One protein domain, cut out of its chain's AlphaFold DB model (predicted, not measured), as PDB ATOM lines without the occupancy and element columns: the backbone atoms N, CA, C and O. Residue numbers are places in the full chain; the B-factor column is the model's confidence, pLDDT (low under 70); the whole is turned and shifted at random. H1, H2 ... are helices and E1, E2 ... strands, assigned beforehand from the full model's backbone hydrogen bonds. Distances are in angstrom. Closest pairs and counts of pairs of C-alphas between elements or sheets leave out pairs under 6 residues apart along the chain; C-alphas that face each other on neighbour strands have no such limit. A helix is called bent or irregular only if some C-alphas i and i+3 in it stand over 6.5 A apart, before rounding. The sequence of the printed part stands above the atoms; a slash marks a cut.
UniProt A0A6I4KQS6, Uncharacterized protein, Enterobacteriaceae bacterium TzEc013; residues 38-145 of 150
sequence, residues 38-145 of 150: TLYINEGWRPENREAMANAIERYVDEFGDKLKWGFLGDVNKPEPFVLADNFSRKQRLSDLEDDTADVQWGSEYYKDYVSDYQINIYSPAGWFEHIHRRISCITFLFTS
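What this domain is: This is residues 38 to 145 of the 150 residues of an uncharacterized protein of Enterobacteriaceae bacterium TzEc013 (UniProt A0A6I4KQS6). A single five-stranded antiparallel sheet forms a wall, with the long helix H1 running along one of its faces and the shorter H2 beside H1 on that same face. The other face has no named helix over it, and the small helix H3 sits beyond one end of the strands, between E4 and E5 along the chain. The printed part has 108 residues with three named helices and five named strands, in the order E1 H1 E2 H2 E3 E4 H3 E5; the sheet order is E1 E5 E4 E3 E2, and the class is mixed, helices and strands. It is compact, with a radius of gyration of the C-alphas of 13.2 A and spans of 36 by 26 by 24 A.

How they stand to each other: Start at the inner strands E4, residues 118 to 124, and E3, residues 102 to 107, a hairpin at 177 degrees; look for N 104 and O 122, 2.9 A apart. On the other side of E4 is E5, residues 137 to 144, antiparallel to it, with N 121 and O 140 at 2.8 A. The edge strand E1, residues 38 to 41, is the antiparallel neighbour of E5, with N 39 and O 139 at 2.8 A. The other edge strand, E2, residues 70 to 73, is antiparallel to E3, with N 72 and O 105 at 2.8 A. Residues 80 to 81 make a short antiparallel pairing with residues 70 to 71 of E2. Now find H1, residues 47 to 67, on the sheet at a height of 9.5 A, over E5 and E4; it runs along the strands, at 9 degrees to E4 on the local plane. H1 is irregular, with C-alphas 63 and 66 8.0 A apart, and has a kink of 55 degrees near residue 61. H2, residues 87 to 95, is on the sheet too, and these two helices on one face make two layers, helices over a sheet. H2 touches H1, closest at the C-alphas of Ala 54 and Lys 91, 5.2 A, at a shallow tilt of 34 degrees, only just short of steep, opposite ways. H3, residues 127 to 133, is not on the sheet and is apart from H1 and H2. Every O i to N i+4 pair is within hydrogen-bond range in H2 and H3, and 14 of 17 are in H1.

Where its parts are: Find C-alpha 38 at (-1.955, 22.044, -28.581), where E1 begins. H1 runs 28.7 A from C-alpha 47 at (7.798, 27.137, -11.326). E4 measures 20.4 A and E5 23.0 A, ending at C-alpha 144 at (3.682, 15.990, -40.700).

The domain as a whole: The C-alphas farthest apart, of Asp 66 and Ile 132, are 39.1 A apart. The printed part has no cut, and the link from E2 to H2 is long, with 13 residues. Mean pLDDT of the printed part is 91.5; residues 111 to 112 and 145 are under 70.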
ATOM      1  N   THR A  38      -2.277  20.904 -29.444       95.69
ATOM      2  CA  THR A  38      -1.955  22.044 -28.581       95.69
ATOM      3  C   THR A  38      -2.604  21.861 -27.217       95.69
ATOM      4  O   THR A  38      -3.825  21.737 -27.108       95.69
ATOM      5  N   LEU A  39      -1.780  21.870 -26.175       95.12
ATOM      6  CA  LEU A  39      -2.197  21.853 -24.779       95.12
ATOM      7  C   LEU A  39      -2.039  23.259 -24.208       95.12
ATOM      8  O   LEU A  39      -0.949  23.826 -24.252       95.12
ATOM      9  N   TYR A  40      -3.124  23.812 -23.673       95.19
ATOM     10  CA  TYR A  40      -3.124  25.123 -23.027       95.19
ATOM     11  C   TYR A  40      -2.878  24.976 -21.528       95.19
ATOM     12  O   TYR A  40      -3.479  24.120 -20.878       95.19
ATOM     13  N   ILE A  41      -2.008  25.825 -20.989       94.12
ATOM     14  CA  ILE A  41      -1.569  25.800 -19.595       94.12
ATOM     15  C   ILE A  41      -1.809  27.190 -19.012       94.12
ATOM     16  O   ILE A  41      -1.290  28.186 -19.514       94.12
ATOM     17  N   ASN A  42      -2.624  27.251 -17.962       92.94
ATOM     18  CA  ASN A  42      -2.855  28.482 -17.218       92.94
ATOM     19  C   ASN A  42      -1.654  28.769 -16.314       92.94
ATOM     20  O   ASN A  42      -1.170  27.851 -15.653       92.94
ATOM     21  N   GLU A  43      -1.214  30.025 -16.261       93.06
ATOM     22  CA  GLU A  43      -0.089  30.479 -15.437       93.06
ATOM     23  C   GLU A  43       1.182  29.643 -15.664       93.06
ATOM     24  O   GLU A  43       1.815  29.150 -14.728       93.06
ATOM     25  N   GLY A  44       1.549  29.440 -16.931       93.00
ATOM     26  CA  GLY A  44       2.688  28.595 -17.316       93.00
ATOM     27  C   GLY A  44       4.056  29.081 -16.818       93.00
ATOM     28  O   GLY A  44       5.003  28.301 -16.769       93.00
ATOM     29  N   TRP A  45       4.136  30.349 -16.417       92.12
ATOM     30  CA  TRP A  45       5.294  30.992 -15.791       92.12
ATOM     31  C   TRP A  45       5.537  30.529 -14.344       92.12
ATOM     32  O   TRP A  45       6.621  30.739 -13.807       92.12
ATOM     33  N   ARG A  46       4.562  29.882 -13.685       92.94
ATOM     34  CA  ARG A  46       4.774  29.336 -12.336       92.94
ATOM     35  C   ARG A  46       5.830  28.221 -12.359       92.94
ATOM     36  O   ARG A  46       5.779  27.387 -13.268       92.94
ATOM     37  N   PRO A  47       6.720  28.129 -11.351       91.94
ATOM     38  CA  PRO A  47       7.798  27.137 -11.326       91.94
ATOM     39  C   PRO A  47       7.334  25.692 -11.555       91.94
ATOM     40  O   PRO A  47       7.929  24.968 -12.348       91.94
ATOM     41  N   GLU A  48       6.232  25.280 -10.930       92.44
ATOM     42  CA  GLU A  48       5.666  23.935 -11.069       92.44
ATOM     43  C   GLU A  48       5.155  23.641 -12.490       92.44
ATOM     44  O   GLU A  48       5.312  22.530 -13.003       92.44
ATOM     45  N   ASN A  49       4.589  24.644 -13.167       93.62
ATOM     46  CA  ASN A  49       4.122  24.513 -14.545       93.62
ATOM     47  C   ASN A  49       5.300  24.528 -15.523       93.62
ATOM     48  O   ASN A  49       5.280  23.796 -16.514       93.62
ATOM     49  N   ARG A  50       6.347  25.298 -15.217       91.94
ATOM     50  CA  ARG A  50       7.611  25.319 -15.956       91.94
ATOM     51  C   ARG A  50       8.310  23.963 -15.905       91.94
ATOM     52  O   ARG A  50       8.739  23.444 -16.934       91.94
ATOM     53  N   GLU A  51       8.340  23.342 -14.729       92.56
ATOM     54  CA  GLU A  51       8.846  21.983 -14.552       92.56
ATOM     55  C   GLU A  51       7.997  20.963 -15.330       92.56
ATOM     56  O   GLU A  51       8.538  20.095 -16.022       92.56
ATOM     57  N   ALA A  52       6.666  21.079 -15.288       93.00
ATOM     58  CA  ALA A  52       5.774  20.215 -16.062       93.00
ATOM     59  C   ALA A  52       5.990  20.358 -17.581       93.00
ATOM     60  O   ALA A  52       6.030  19.353 -18.293       93.00
ATOM     61  N   MET A  53       6.192  21.583 -18.073       94.44
ATOM     62  CA  MET A  53       6.563  21.874 -19.461       94.44
ATOM     63  C   MET A  53       7.904  21.239 -19.840       94.44
ATOM     64  O   MET A  53       7.999  20.581 -20.877       94.44
ATOM     65  N   ALA A  54       8.920  21.371 -18.984       94.12
ATOM     66  CA  ALA A  54      10.228  20.756 -19.192       94.12
ATOM     67  C   ALA A  54      10.113  19.225 -19.283       94.12
ATOM     68  O   ALA A  54      10.674  18.593 -20.174       94.12
ATOM     69  N   ASN A  55       9.327  18.618 -18.393       94.38
ATOM     70  CA  ASN A  55       9.071  17.180 -18.407       94.38
ATOM     71  C   ASN A  55       8.292  16.732 -19.656       94.38
ATOM     72  O   ASN A  55       8.549  15.646 -20.173       94.38
ATOM     73  N   ALA A  56       7.372  17.555 -20.166       94.81
ATOM     74  CA  ALA A  56       6.671  17.282 -21.419       94.81
ATOM     75  C   ALA A  56       7.613  17.333 -22.634       94.81
ATOM     76  O   ALA A  56       7.490  16.480 -23.515       94.81
ATOM     77  N   ILE A  57       8.574  18.269 -22.660       95.50
ATOM     78  CA  ILE A  57       9.641  18.286 -23.675       95.50
ATOM     79  C   ILE A  57      10.442  16.997 -23.610       95.50
ATOM     80  O   ILE A  57      10.582  16.329 -24.626       95.50
ATOM     81  N   GLU A  58      10.936  16.616 -22.434       95.62
ATOM     82  CA  GLU A  58      11.784  15.427 -22.349       95.62
ATOM     83  C   GLU A  58      11.031  14.152 -22.717       95.62
ATOM     84  O   GLU A  58      11.587  13.300 -23.395       95.62
ATOM     85  N   ARG A  59       9.736  14.054 -22.404       95.56
ATOM     86  CA  ARG A  59       8.924  12.926 -22.866       95.56
ATOM     87  C   ARG A  59       8.777  12.881 -24.389       95.56
ATOM     88  O   ARG A  59       8.706  11.801 -24.964       95.56
ATOM     89  N   TYR A  60       8.711  14.037 -25.044       95.44
ATOM     90  CA  TYR A  60       8.739  14.115 -26.503       95.44
ATOM     91  C   TYR A  60      10.119  13.742 -27.060       95.44
ATOM     92  O   TYR A  60      10.209  13.043 -28.065       95.44
ATOM     93  N   VAL A  61      11.193  14.170 -26.395       96.00
ATOM     94  CA  VAL A  61      12.577  13.832 -26.750       96.00
ATOM     95  C   VAL A  61      12.856  12.337 -26.590       96.00
ATOM     96  O   VAL A  61      13.533  11.765 -27.439       96.00
ATOM     97  N   ASP A  62      12.318  11.686 -25.562       95.75
ATOM     98  CA  ASP A  62      12.470  10.241 -25.364       95.75
ATOM     99  C   ASP A  62      11.895   9.442 -26.548       95.75
ATOM    100  O   ASP A  62      12.452   8.413 -26.926       95.75
ATOM    101  N   GLU A  63      10.812   9.933 -27.160       95.06
ATOM    102  CA  GLU A  63      10.126   9.263 -28.270       95.06
ATOM    103  C   GLU A  63      10.677   9.669 -29.651       95.06
ATOM    104  O   GLU A  63      10.856   8.832 -30.533       95.06
ATOM    105  N   PHE A  64      10.955  10.962 -29.852       95.12
ATOM    106  CA  PHE A  64      11.252  11.541 -31.171       95.12
ATOM    107  C   PHE A  64      12.579  12.303 -31.232       95.12
ATOM    108  O   PHE A  64      12.921  12.871 -32.271       95.12
ATOM    109  N   GLY A  65      13.347  12.336 -30.145       94.81
ATOM    110  CA  GLY A  65      14.572  13.130 -30.038       94.81
ATOM    111  C   GLY A  65      15.661  12.735 -31.030       94.81
ATOM    112  O   GLY A  65      16.458  13.582 -31.419       94.81
ATOM    113  N   ASP A  66      15.672  11.486 -31.505       95.25
ATOM    114  CA  ASP A  66      16.592  11.028 -32.553       95.25
ATOM    115  C   ASP A  66      16.284  11.630 -33.940       95.25
ATOM    116  O   ASP A  66      17.100  11.527 -34.856       95.25
ATOM    117  N   LYS A  67      15.113  12.258 -34.107       94.94
ATOM    118  CA  LYS A  67      14.700  12.970 -35.327       94.94
ATOM    119  C   LYS A  67      14.986  14.463 -35.279       94.94
ATOM    120  O   LYS A  67      14.993  15.102 -36.330       94.94
ATOM    121  N   LEU A  68      15.182  15.022 -34.088       94.81
ATOM    122  CA  LEU A  68      15.369  16.454 -33.894       94.81
ATOM    123  C   LEU A  68      16.796  16.852 -34.262       94.81
ATOM    124  O   LEU A  68      17.761  16.180 -33.901       94.81
ATOM    125  N   LYS A  69      16.920  17.960 -34.990       94.56
ATOM    126  CA  LYS A  69      18.205  18.451 -35.499       94.56
ATOM    127  C   LYS A  69      18.540  19.841 -34.976       94.56
ATOM    128  O   LYS A  69      19.703  20.104 -34.686       94.56
ATOM    129  N   TRP A  70      17.547  20.724 -34.863       93.88
ATOM    130  CA  TRP A  70      17.747  22.147 -34.571       93.88
ATOM    131  C   TRP A  70      16.592  22.728 -33.764       93.88
ATOM    132  O   TRP A  70      15.499  22.165 -33.722       93.88
ATOM    133  N   GLY A  71      16.822  23.880 -33.145       94.19
ATOM    134  CA  GLY A  71      15.780  24.610 -32.443       94.19
ATOM    135  C   GLY A  71      16.320  25.797 -31.673       94.19
ATOM    136  O   GLY A  71      17.376  26.319 -32.011       94.19
ATOM    137  N   PHE A  72      15.595  26.232 -30.654       93.00
ATOM    138  CA  PHE A  72      16.028  27.260 -29.720       93.00
ATOM    139  C   PHE A  72      15.296  27.103 -28.386       93.00
ATOM    140  O   PHE A  72      14.205  26.534 -28.313       93.00
ATOM    141  N   LEU A  73      15.879  27.675 -27.335       92.19
ATOM    142  CA  LEU A  73      15.251  27.833 -26.028       92.19
ATOM    143  C   LEU A  73      15.598  29.231 -25.503       92.19
ATOM    144  O   LEU A  73      16.769  29.541 -25.266       92.19
ATOM    145  N   GLY A  74      14.571  30.067 -25.349       87.88
ATOM    146  CA  GLY A  74      14.633  31.421 -24.796       87.88
ATOM    147  C   GLY A  74      14.896  32.529 -25.822       87.88
ATOM    148  O   GLY A  74      14.379  33.629 -25.658       87.88
ATOM    149  N   ASP A  75      15.651  32.268 -26.896       87.19
ATOM    150  CA  ASP A  75      15.939  33.272 -27.933       87.19
ATOM    151  C   ASP A  75      15.790  32.706 -29.346       87.19
ATOM    152  O   ASP A  75      16.654  32.007 -29.874       87.19
ATOM    153  N   VAL A  76      14.695  33.100 -29.985       87.44
ATOM    154  CA  VAL A  76      14.326  32.748 -31.357       87.44
ATOM    155  C   VAL A  76      15.357  33.184 -32.417       87.44
ATOM    156  O   VAL A  76      15.374  32.655 -33.528       87.44
ATOM    157  N   ASN A  77      16.234  34.142 -32.095       88.81
ATOM    158  CA  ASN A  77      17.293  34.620 -32.989       88.81
ATOM    159  C   ASN A  77      18.634  33.907 -32.771       88.81
ATOM    160  O   ASN A  77      19.593  34.184 -33.495       88.81
ATOM    161  N   LYS A  78      18.715  32.997 -31.794       89.50
ATOM    162  CA  LYS A  78      19.895  32.167 -31.531       89.50
ATOM    163  C   LYS A  78      19.546  30.681 -31.670       89.50
ATOM    164  O   LYS A  78      19.550  29.966 -30.668       89.50
ATOM    165  N   PRO A  79      19.238  30.206 -32.892       91.12
ATOM    166  CA  PRO A  79      19.006  28.791 -33.106       91.12
ATOM    167  C   PRO A  79      20.279  27.985 -32.828       91.12
ATOM    168  O   PRO A  79      21.394  28.423 -33.125       91.12
ATOM    169  N   GLU A  80      20.103  26.787 -32.291       93.12
ATOM    170  CA  GLU A  80      21.176  25.884 -31.898       93.12
ATOM    171  C   GLU A  80      20.906  24.445 -32.370       93.12
ATOM    172  O   GLU A  80      19.742  24.055 -32.550       93.12
ATOM    173  N   PRO A  81      21.963  23.642 -32.597       94.12
ATOM    174  CA  PRO A  81      21.810  22.219 -32.860       94.12
ATOM    175  C   PRO A  81      21.158  21.515 -31.669       94.12
ATOM    176  O   PRO A  81      21.497  21.777 -30.515       94.12
ATOM    177  N   PHE A  82      20.268  20.569 -31.947       95.12
ATOM    178  CA  PHE A  82      19.683  19.729 -30.913       95.12
ATOM    179  C   PHE A  82      20.695  18.682 -30.424       95.12
ATOM    180  O   PHE A  82      21.331  17.992 -31.222       95.12
ATOM    181  N   VAL A  83      20.822  18.527 -29.103       95.19
ATOM    182  CA  VAL A  83      21.730  17.558 -28.471       95.19
ATOM    183  C   VAL A  83      20.930  16.589 -27.609       95.19
ATOM    184  O   VAL A  83      20.537  16.923 -26.497       95.19
ATOM    185  N   LEU A  84      20.719  15.357 -28.077       94.06
ATOM    186  CA  LEU A  84      19.860  14.373 -27.400       94.06
ATOM    187  C   LEU A  84      20.208  14.170 -25.909       94.06
ATOM    188  O   LEU A  84      19.323  14.214 -25.056       94.06
ATOM    189  N   ALA A  85      21.499  14.041 -25.588       92.44
ATOM    190  CA  ALA A  85      21.995  13.772 -24.233       92.44
ATOM    191  C   ALA A  85      21.857  14.947 -23.237       92.44
ATOM    192  O   ALA A  85      22.163  14.787 -22.058       92.44
ATOM    193  N   ASP A  86      21.392  16.115 -23.683       92.00
ATOM    194  CA  ASP A  86      21.391  17.364 -22.910       92.00
ATOM    195  C   ASP A  86      20.119  17.602 -22.062       92.00
ATOM    196  O   ASP A  86      19.652  18.727 -21.890       92.00
ATOM    197  N   ASN A  87      19.517  16.534 -21.531       92.44
ATOM    198  CA  ASN A  87      18.259  16.602 -20.768       92.44
ATOM    199  C   ASN A  87      18.357  17.574 -19.580       92.44
ATOM    200  O   ASN A  87      17.523  18.464 -19.418       92.44
ATOM    201  N   PHE A  88      19.415  17.438 -18.775       92.69
ATOM    202  CA  PHE A  88      19.595  18.260 -17.582       92.69
ATOM    203  C   PHE A  88      19.694  19.755 -17.919       92.69
ATOM    204  O   PHE A  88      19.004  20.557 -17.292       92.69
ATOM    205  N   SER A  89      20.487  20.131 -18.932       93.00
ATOM    206  CA  SER A  89      20.623  21.542 -19.310       93.00
ATOM    207  C   SER A  89      19.330  22.096 -19.893       93.00
ATOM    208  O   SER A  89      18.930  23.192 -19.511       93.00
ATOM    209  N   ARG A  90      18.617  21.350 -20.752       93.56
ATOM    210  CA  ARG A  90      17.317  21.798 -21.284       93.56
ATOM    211  C   ARG A  90      16.314  22.093 -20.176       93.56
ATOM    212  O   ARG A  90      15.695  23.157 -20.193       93.56
ATOM    213  N   LYS A  91      16.176  21.186 -19.203       94.00
ATOM    214  CA  LYS A  91      15.289  21.406 -18.054       94.00
ATOM    215  C   LYS A  91      15.721  22.620 -17.246       94.00
ATOM    216  O   LYS A  91      14.891  23.474 -16.952       94.00
ATOM    217  N   GLN A  92      17.011  22.710 -16.923       92.50
ATOM    218  CA  GLN A  92      17.536  23.809 -16.125       92.50
ATOM    219  C   GLN A  92      17.335  25.160 -16.817       92.50
ATOM    220  O   GLN A  92      16.777  26.063 -16.213       92.50
ATOM    221  N   ARG A  93      17.660  25.272 -18.108       92.31
ATOM    222  CA  ARG A  93      17.462  26.499 -18.889       92.31
ATOM    223  C   ARG A  93      16.005  26.954 -18.922       92.31
ATOM    224  O   ARG A  93      15.759  28.152 -18.919       92.31
ATOM    225  N   LEU A  94      15.040  26.032 -18.968       90.69
ATOM    226  CA  LEU A  94      13.624  26.404 -18.931       90.69
ATOM    227  C   LEU A  94      13.191  26.892 -17.541       90.69
ATOM    228  O   LEU A  94      12.413  27.844 -17.451       90.69
ATOM    229  N   SER A  95      13.700  26.258 -16.481       87.88
ATOM    230  CA  SER A  95      13.465  26.660 -15.089       87.88
ATOM    231  C   SER A  95      14.109  28.007 -14.752       87.88
ATOM    232  O   SER A  95      13.489  28.818 -14.070       87.88
ATOM    233  N   ASP A  96      15.306  28.271 -15.277       89.56
ATOM    234  CA  ASP A  96      16.057  29.516 -15.069       89.56
ATOM    235  C   ASP A  96      15.366  30.738 -15.706       89.56
ATOM    236  O   ASP A  96      15.693  31.876 -15.376       89.56
ATOM    237  N   LEU A  97      14.398  30.522 -16.607       85.38
ATOM    238  CA  LEU A  97      13.589  31.591 -17.198       85.38
ATOM    239  C   LEU A  97      12.464  32.096 -16.269       85.38
ATOM    240  O   LEU A  97      11.750  32.990 -16.695       85.38
ATOM    241  N   GLU A  98      12.276  31.541 -15.061       74.06
ATOM    242  CA  GLU A  98      11.328  31.983 -14.008       74.06
ATOM    243  C   GLU A  98      10.036  32.685 -14.519       74.06
ATOM    244  O   GLU A  98       9.275  32.086 -15.282       74.06
ATOM    245  N   ASP A  99       9.781  33.940 -14.105       78.69
ATOM    246  CA  ASP A  99       8.645  34.782 -14.536       78.69
ATOM    247  C   ASP A  99       8.889  35.475 -15.893       78.69
ATOM    248  O   ASP A  99       8.130  36.350 -16.305       78.69
ATOM    249  N   ASP A 100       9.960  35.121 -16.602       87.00
ATOM    250  CA  ASP A 100      10.214  35.586 -17.959       87.00
ATOM    251  C   ASP A 100       9.532  34.677 -18.993       87.00
ATOM    252  O   ASP A 100       9.053  33.563 -18.741       87.00
ATOM    253  N   THR A 101       9.479  35.173 -20.220       91.25
ATOM    254  CA  THR A 101       8.904  34.451 -21.343       91.25
ATOM    255  C   THR A 101       9.759  33.228 -21.676       91.25
ATOM    256  O   THR A 101      10.959  33.344 -21.908       91.25
ATOM    257  N   ALA A 102       9.135  32.051 -21.763       93.25
ATOM    258  CA  ALA A 102       9.720  30.916 -22.467       93.25
ATOM    259  C   ALA A 102       9.154  30.838 -23.870       93.25
ATOM    260  O   ALA A 102       7.952  30.664 -24.064       93.25
ATOM    261  N   ASP A 103      10.061  30.890 -24.831       93.50
ATOM    262  CA  ASP A 103       9.811  30.506 -26.206       93.50
ATOM    263  C   ASP A 103      10.796  29.387 -26.547       93.50
ATOM    264  O   ASP A 103      12.010  29.539 -26.376       93.50
ATOM    265  N   VAL A 104      10.273  28.230 -26.931       94.81
ATOM    266  CA  VAL A 104      11.062  27.027 -27.206       94.81
ATOM    267  C   VAL A 104      10.540  26.390 -28.474       94.81
ATOM    268  O   VAL A 104       9.334  26.203 -28.620       94.81
ATOM    269  N   GLN A 105      11.446  25.970 -29.346       94.81
ATOM    270  CA  GLN A 105      11.136  25.131 -30.495       94.81
ATOM    271  C   GLN A 105      12.235  24.094 -30.655       94.81
ATOM    272  O   GLN A 105      13.407  24.446 -30.614       94.81
ATOM    273  N   TRP A 106      11.869  22.845 -30.922       95.75
ATOM    274  CA  TRP A 106      12.782  21.834 -31.453       95.75
ATOM    275  C   TRP A 106      12.144  21.182 -32.668       95.75
ATOM    276  O   TRP A 106      10.965  20.840 -32.619       95.75
ATOM    277  N   GLY A 107      12.908  21.028 -33.748       94.38
ATOM    278  CA  GLY A 107      12.426  20.544 -35.038       94.38
ATOM    279  C   GLY A 107      13.404  19.598 -35.731       94.38
ATOM    280  O   GLY A 107      14.612  19.599 -35.469       94.38
ATOM    281  N   SER A 108      12.875  18.771 -36.630       93.75
ATOM    282  CA  SER A 108      13.662  17.877 -37.486       93.75
ATOM    283  C   SER A 108      14.297  18.576 -38.688       93.75
ATOM    284  O   SER A 108      15.176  17.995 -39.321       93.75
ATOM    285  N   GLU A 109      13.882  19.801 -39.005       89.94
ATOM    286  CA  GLU A 109      14.449  20.607 -40.085       89.94
ATOM    287  C   GLU A 109      14.996  21.949 -39.600       89.94
ATOM    288  O   GLU A 109      14.770  22.378 -38.465       89.94
ATOM    289  N   TYR A 110      15.791  22.593 -40.459       80.44
ATOM    290  CA  TYR A 110      16.457  23.845 -40.123       80.44
ATOM    291  C   TYR A 110      15.455  25.006 -40.027       80.44
ATOM    292  O   TYR A 110      15.069  25.622 -41.018       80.44
ATOM    293  N   TYR A 111      15.069  25.279 -38.781       68.38
ATOM    294  CA  TYR A 111      14.356  26.439 -38.255       68.38
ATOM    295  C   TYR A 111      13.255  27.065 -39.135       68.38
ATOM    296  O   TYR A 111      12.078  26.830 -38.872       68.38
ATOM    297  N   LYS A 112      13.611  27.924 -40.102       68.62
ATOM    298  CA  LYS A 112      12.663  28.771 -40.855       68.62
ATOM    299  C   LYS A 112      12.534  28.433 -42.330       68.62
ATOM    300  O   LYS A 112      11.570  28.874 -42.950       68.62
ATOM    301  N   ASP A 113      13.488  27.694 -42.878       72.44
ATOM    302  CA  ASP A 113      13.559  27.510 -44.325       72.44
ATOM    303  C   ASP A 113      12.652  26.358 -44.776       72.44
ATOM    304  O   ASP A 113      12.151  26.368 -45.902       72.44
ATOM    305  N   TYR A 114      12.392  25.396 -43.879       83.00
ATOM    306  CA  TYR A 114      11.716  24.143 -44.207       83.00
ATOM    307  C   TYR A 114      10.759  23.673 -43.110       83.00
ATOM    308  O   TYR A 114      10.940  23.951 -41.921       83.00
ATOM    309  N   VAL A 115       9.746  22.912 -43.518       84.06
ATOM    310  CA  VAL A 115       8.782  22.303 -42.600       84.06
ATOM    311  C   VAL A 115       9.416  21.102 -41.909       84.06
ATOM    312  O   VAL A 115       9.905  20.186 -42.564       84.06
ATOM    313  N   SER A 116       9.382  21.091 -40.577       88.25
ATOM    314  CA  SER A 116       9.820  19.939 -39.791       88.25
ATOM    315  C   SER A 116       8.756  18.843 -39.777       88.25
ATOM    316  O   SER A 116       7.598  19.112 -39.469       88.25
ATOM    317  N   ASP A 117       9.169  17.599 -40.018       90.25
ATOM    318  CA  ASP A 117       8.327  16.410 -39.860       90.25
ATOM    319  C   ASP A 117       7.971  16.117 -38.402       90.25
ATOM    320  O   ASP A 117       6.889  15.606 -38.115       90.25
ATOM    321  N   TYR A 118       8.885  16.463 -37.493       93.69
ATOM    322  CA  TYR A 118       8.726  16.359 -36.049       93.69
ATOM    323  C   TYR A 118       9.062  17.709 -35.440       93.69
ATOM    324  O   TYR A 118      10.174  18.202 -35.629       93.69
ATOM    325  N   GLN A 119       8.118  18.308 -34.718       94.56
ATOM    326  CA  GLN A 119       8.374  19.536 -33.985       94.56
ATOM    327  C   GLN A 119       7.611  19.601 -32.661       94.56
ATOM    328  O   GLN A 119       6.460  19.177 -32.551       94.56
ATOM    329  N   ILE A 120       8.250  20.199 -31.659       96.19
ATOM    330  CA  ILE A 120       7.626  20.619 -30.407       96.19
ATOM    331  C   ILE A 120       7.881  22.107 -30.191       96.19
ATOM    332  O   ILE A 120       8.994  22.582 -30.407       96.19
ATOM    333  N   ASN A 121       6.851  22.827 -29.749       95.31
ATOM    334  CA  ASN A 121       6.923  24.240 -29.394       95.31
ATOM    335  C   ASN A 121       6.386  24.472 -27.986       95.31
ATOM    336  O   ASN A 121       5.373  23.876 -27.613       95.31
ATOM    337  N   ILE A 122       6.995  25.399 -27.254       95.50
ATOM    338  CA  ILE A 122       6.431  25.981 -26.038       95.50
ATOM    339  C   ILE A 122       6.401  27.486 -26.197       95.50
ATOM    340  O   ILE A 122       7.407  28.093 -26.542       95.50
ATOM    341  N   TYR A 123       5.257  28.074 -25.877       95.19
ATOM    342  CA  TYR A 123       5.149  29.503 -25.651       95.19
ATOM    343  C   TYR A 123       4.528  29.726 -24.279       95.19
ATOM    344  O   TYR A 123       3.399  29.310 -24.028       95.19
ATOM    345  N   SER A 124       5.251  30.381 -23.384       94.81
ATOM    346  CA  SER A 124       4.773  30.735 -22.055       94.81
ATOM    347  C   SER A 124       5.172  32.175 -21.757       94.81
ATOM    348  O   SER A 124       6.354  32.427 -21.528       94.81
ATOM    349  N   PRO A 125       4.235  33.137 -21.825       93.88
ATOM    350  CA  PRO A 125       4.540  34.528 -21.520       93.88
ATOM    351  C   PRO A 125       4.891  34.720 -20.042       93.88
ATOM    352  O   PRO A 125       4.441  33.957 -19.189       93.88
ATOM    353  N   ALA A 126       5.610  35.805 -19.753       93.25
ATOM    354  CA  ALA A 126       5.766  36.321 -18.396       93.25
ATOM    355  C   ALA A 126       4.407  36.522 -17.694       93.25
ATOM    356  O   ALA A 126       3.415  36.894 -18.338       93.25
ATOM    357  N   GLY A 127       4.349  36.351 -16.374       92.12
ATOM    358  CA  GLY A 127       3.094  36.350 -15.624       92.12
ATOM    359  C   GLY A 127       2.350  37.674 -15.653       92.12
ATOM    360  O   GLY A 127       1.132  37.708 -15.859       92.12
ATOM    361  N   TRP A 128       3.075  38.793 -15.571       93.25
ATOM    362  CA  TRP A 128       2.476  40.119 -15.743       93.25
ATOM    363  C   TRP A 128       1.802  40.269 -17.119       93.25
ATOM    364  O   TRP A 128       0.734  40.879 -17.231       93.25
ATOM    365  N   PHE A 129       2.393  39.690 -18.169       93.12
ATOM    366  CA  PHE A 129       1.888  39.790 -19.534       93.12
ATOM    367  C   PHE A 129       0.657  38.904 -19.732       93.12
ATOM    368  O   PHE A 129      -0.327  39.346 -20.326       93.12
ATOM    369  N   GLU A 130       0.672  37.684 -19.188       91.81
ATOM    370  CA  GLU A 130      -0.496  36.797 -19.142       91.81
ATOM    371  C   GLU A 130      -1.685  37.481 -18.452       91.81
ATOM    372  O   GLU A 130      -2.785  37.515 -19.010       91.81
ATOM    373  N   HIS A 131      -1.467  38.112 -17.295       89.12
ATOM    374  CA  HIS A 131      -2.525  38.790 -16.544       89.12
ATOM    375  C   HIS A 131      -3.126  40.000 -17.273       89.12
ATOM    376  O   HIS A 131      -4.347  40.175 -17.267       89.12
ATOM    377  N   ILE A 132      -2.299  40.826 -17.922       93.06
ATOM    378  CA  ILE A 132      -2.773  42.029 -18.628       93.06
ATOM    379  C   ILE A 132      -3.419  41.666 -19.969       93.06
ATOM    380  O   ILE A 132      -4.497  42.164 -20.301       93.06
ATOM    381  N   HIS A 133      -2.773  40.798 -20.748       92.56
ATOM    382  CA  HIS A 133      -3.149  40.527 -22.137       92.56
ATOM    383  C   HIS A 133      -3.977  39.252 -22.317       92.56
ATOM    384  O   HIS A 133      -4.388  38.956 -23.440       92.56
ATOM    385  N   ARG A 134      -4.244  38.507 -21.235       89.50
ATOM    386  CA  ARG A 134      -5.001  37.241 -21.239       89.50
ATOM    387  C   ARG A 134      -4.421  36.213 -22.214       89.50
ATOM    388  O   ARG A 134      -5.154  35.485 -22.884       89.50
ATOM    389  N   ARG A 135      -3.094  36.203 -22.346       89.62
ATOM    390  CA  ARG A 135      -2.361  35.271 -23.209       89.62
ATOM    391  C   ARG A 135      -2.103  34.001 -22.419       89.62
ATOM    392  O   ARG A 135      -1.569  34.081 -21.328       89.62
ATOM    393  N   ILE A 136      -2.492  32.860 -22.973       92.75
ATOM    394  CA  ILE A 136      -2.386  31.565 -22.296       92.75
ATOM    395  C   ILE A 136      -1.126  30.863 -22.791       92.75
ATOM    396  O   ILE A 136      -0.849  30.872 -23.995       92.75
ATOM    397  N   SER A 137      -0.377  30.267 -21.867       94.88
ATOM    398  CA  SER A 137       0.779  29.449 -22.219       94.88
ATOM    399  C   SER A 137       0.337  28.189 -22.971       94.88
ATOM    400  O   SER A 137      -0.757  27.667 -22.747       94.88
ATOM    401  N   CYS A 138       1.172  27.655 -23.854       96.06
ATOM    402  CA  CYS A 138       0.862  26.418 -24.553       96.06
ATOM    403  C   CYS A 138       2.093  25.576 -24.874       96.06
ATOM    404  O   CYS A 138       3.207  26.081 -25.015       96.06
ATOM    405  N   ILE A 139       1.846  24.278 -25.029       97.00
ATOM    406  CA  ILE A 139       2.756  23.321 -25.654       97.00
ATOM    407  C   ILE A 139       2.075  22.830 -26.923       97.00
ATOM    408  O   ILE A 139       0.903  22.455 -26.886       97.00
ATOM    409  N   THR A 140       2.787  22.838 -28.043       96.31
ATOM    410  CA  THR A 140       2.277  22.358 -29.327       96.31
ATOM    411  C   THR A 140       3.188  21.277 -29.876       96.31
ATOM    412  O   THR A 140       4.378  21.510 -30.056       96.31
ATOM    413  N   PHE A 141       2.615  20.119 -30.182       94.75
ATOM    414  CA  PHE A 141       3.278  19.037 -30.903       94.75
ATOM    415  C   PHE A 141       2.822  19.070 -32.353       94.75
ATOM    416  O   PHE A 141       1.621  19.155 -32.605       94.75
ATOM    417  N   LEU A 142       3.758  18.986 -33.290       91.56
ATOM    418  CA  LEU A 142       3.496  18.954 -34.721       91.56
ATOM    419  C   LEU A 142       4.145  17.711 -35.327       91.56
ATOM    420  O   LEU A 142       5.323  17.431 -35.098       91.56
ATOM    421  N   PHE A 143       3.350  16.996 -36.118       88.81
ATOM    422  CA  PHE A 143       3.772  15.832 -36.882       88.81
ATOM    423  C   PHE A 143       3.258  15.969 -38.307       88.81
ATOM    424  O   PHE A 143       2.046  16.043 -38.514       88.81
ATOM    425  N   THR A 144       4.137  16.000 -39.302       83.00
ATOM    426  CA  THR A 144       3.682  15.990 -40.700       83.00
ATOM    427  C   THR A 144       3.191  14.600 -41.097       83.00
ATOM    428  O   THR A 144       3.489  13.591 -40.451       83.00
ATOM    429  N   SER A 145       2.469  14.521 -42.213       69.69
ATOM    430  CA  SER A 145       2.095  13.246 -42.835       69.69
ATOM    431  C   SER A 145       3.266  12.297 -43.100       69.69
ATOM    432  O   SER A 145       3.063  11.087 -43.132       69.69
TER     433      SER A 145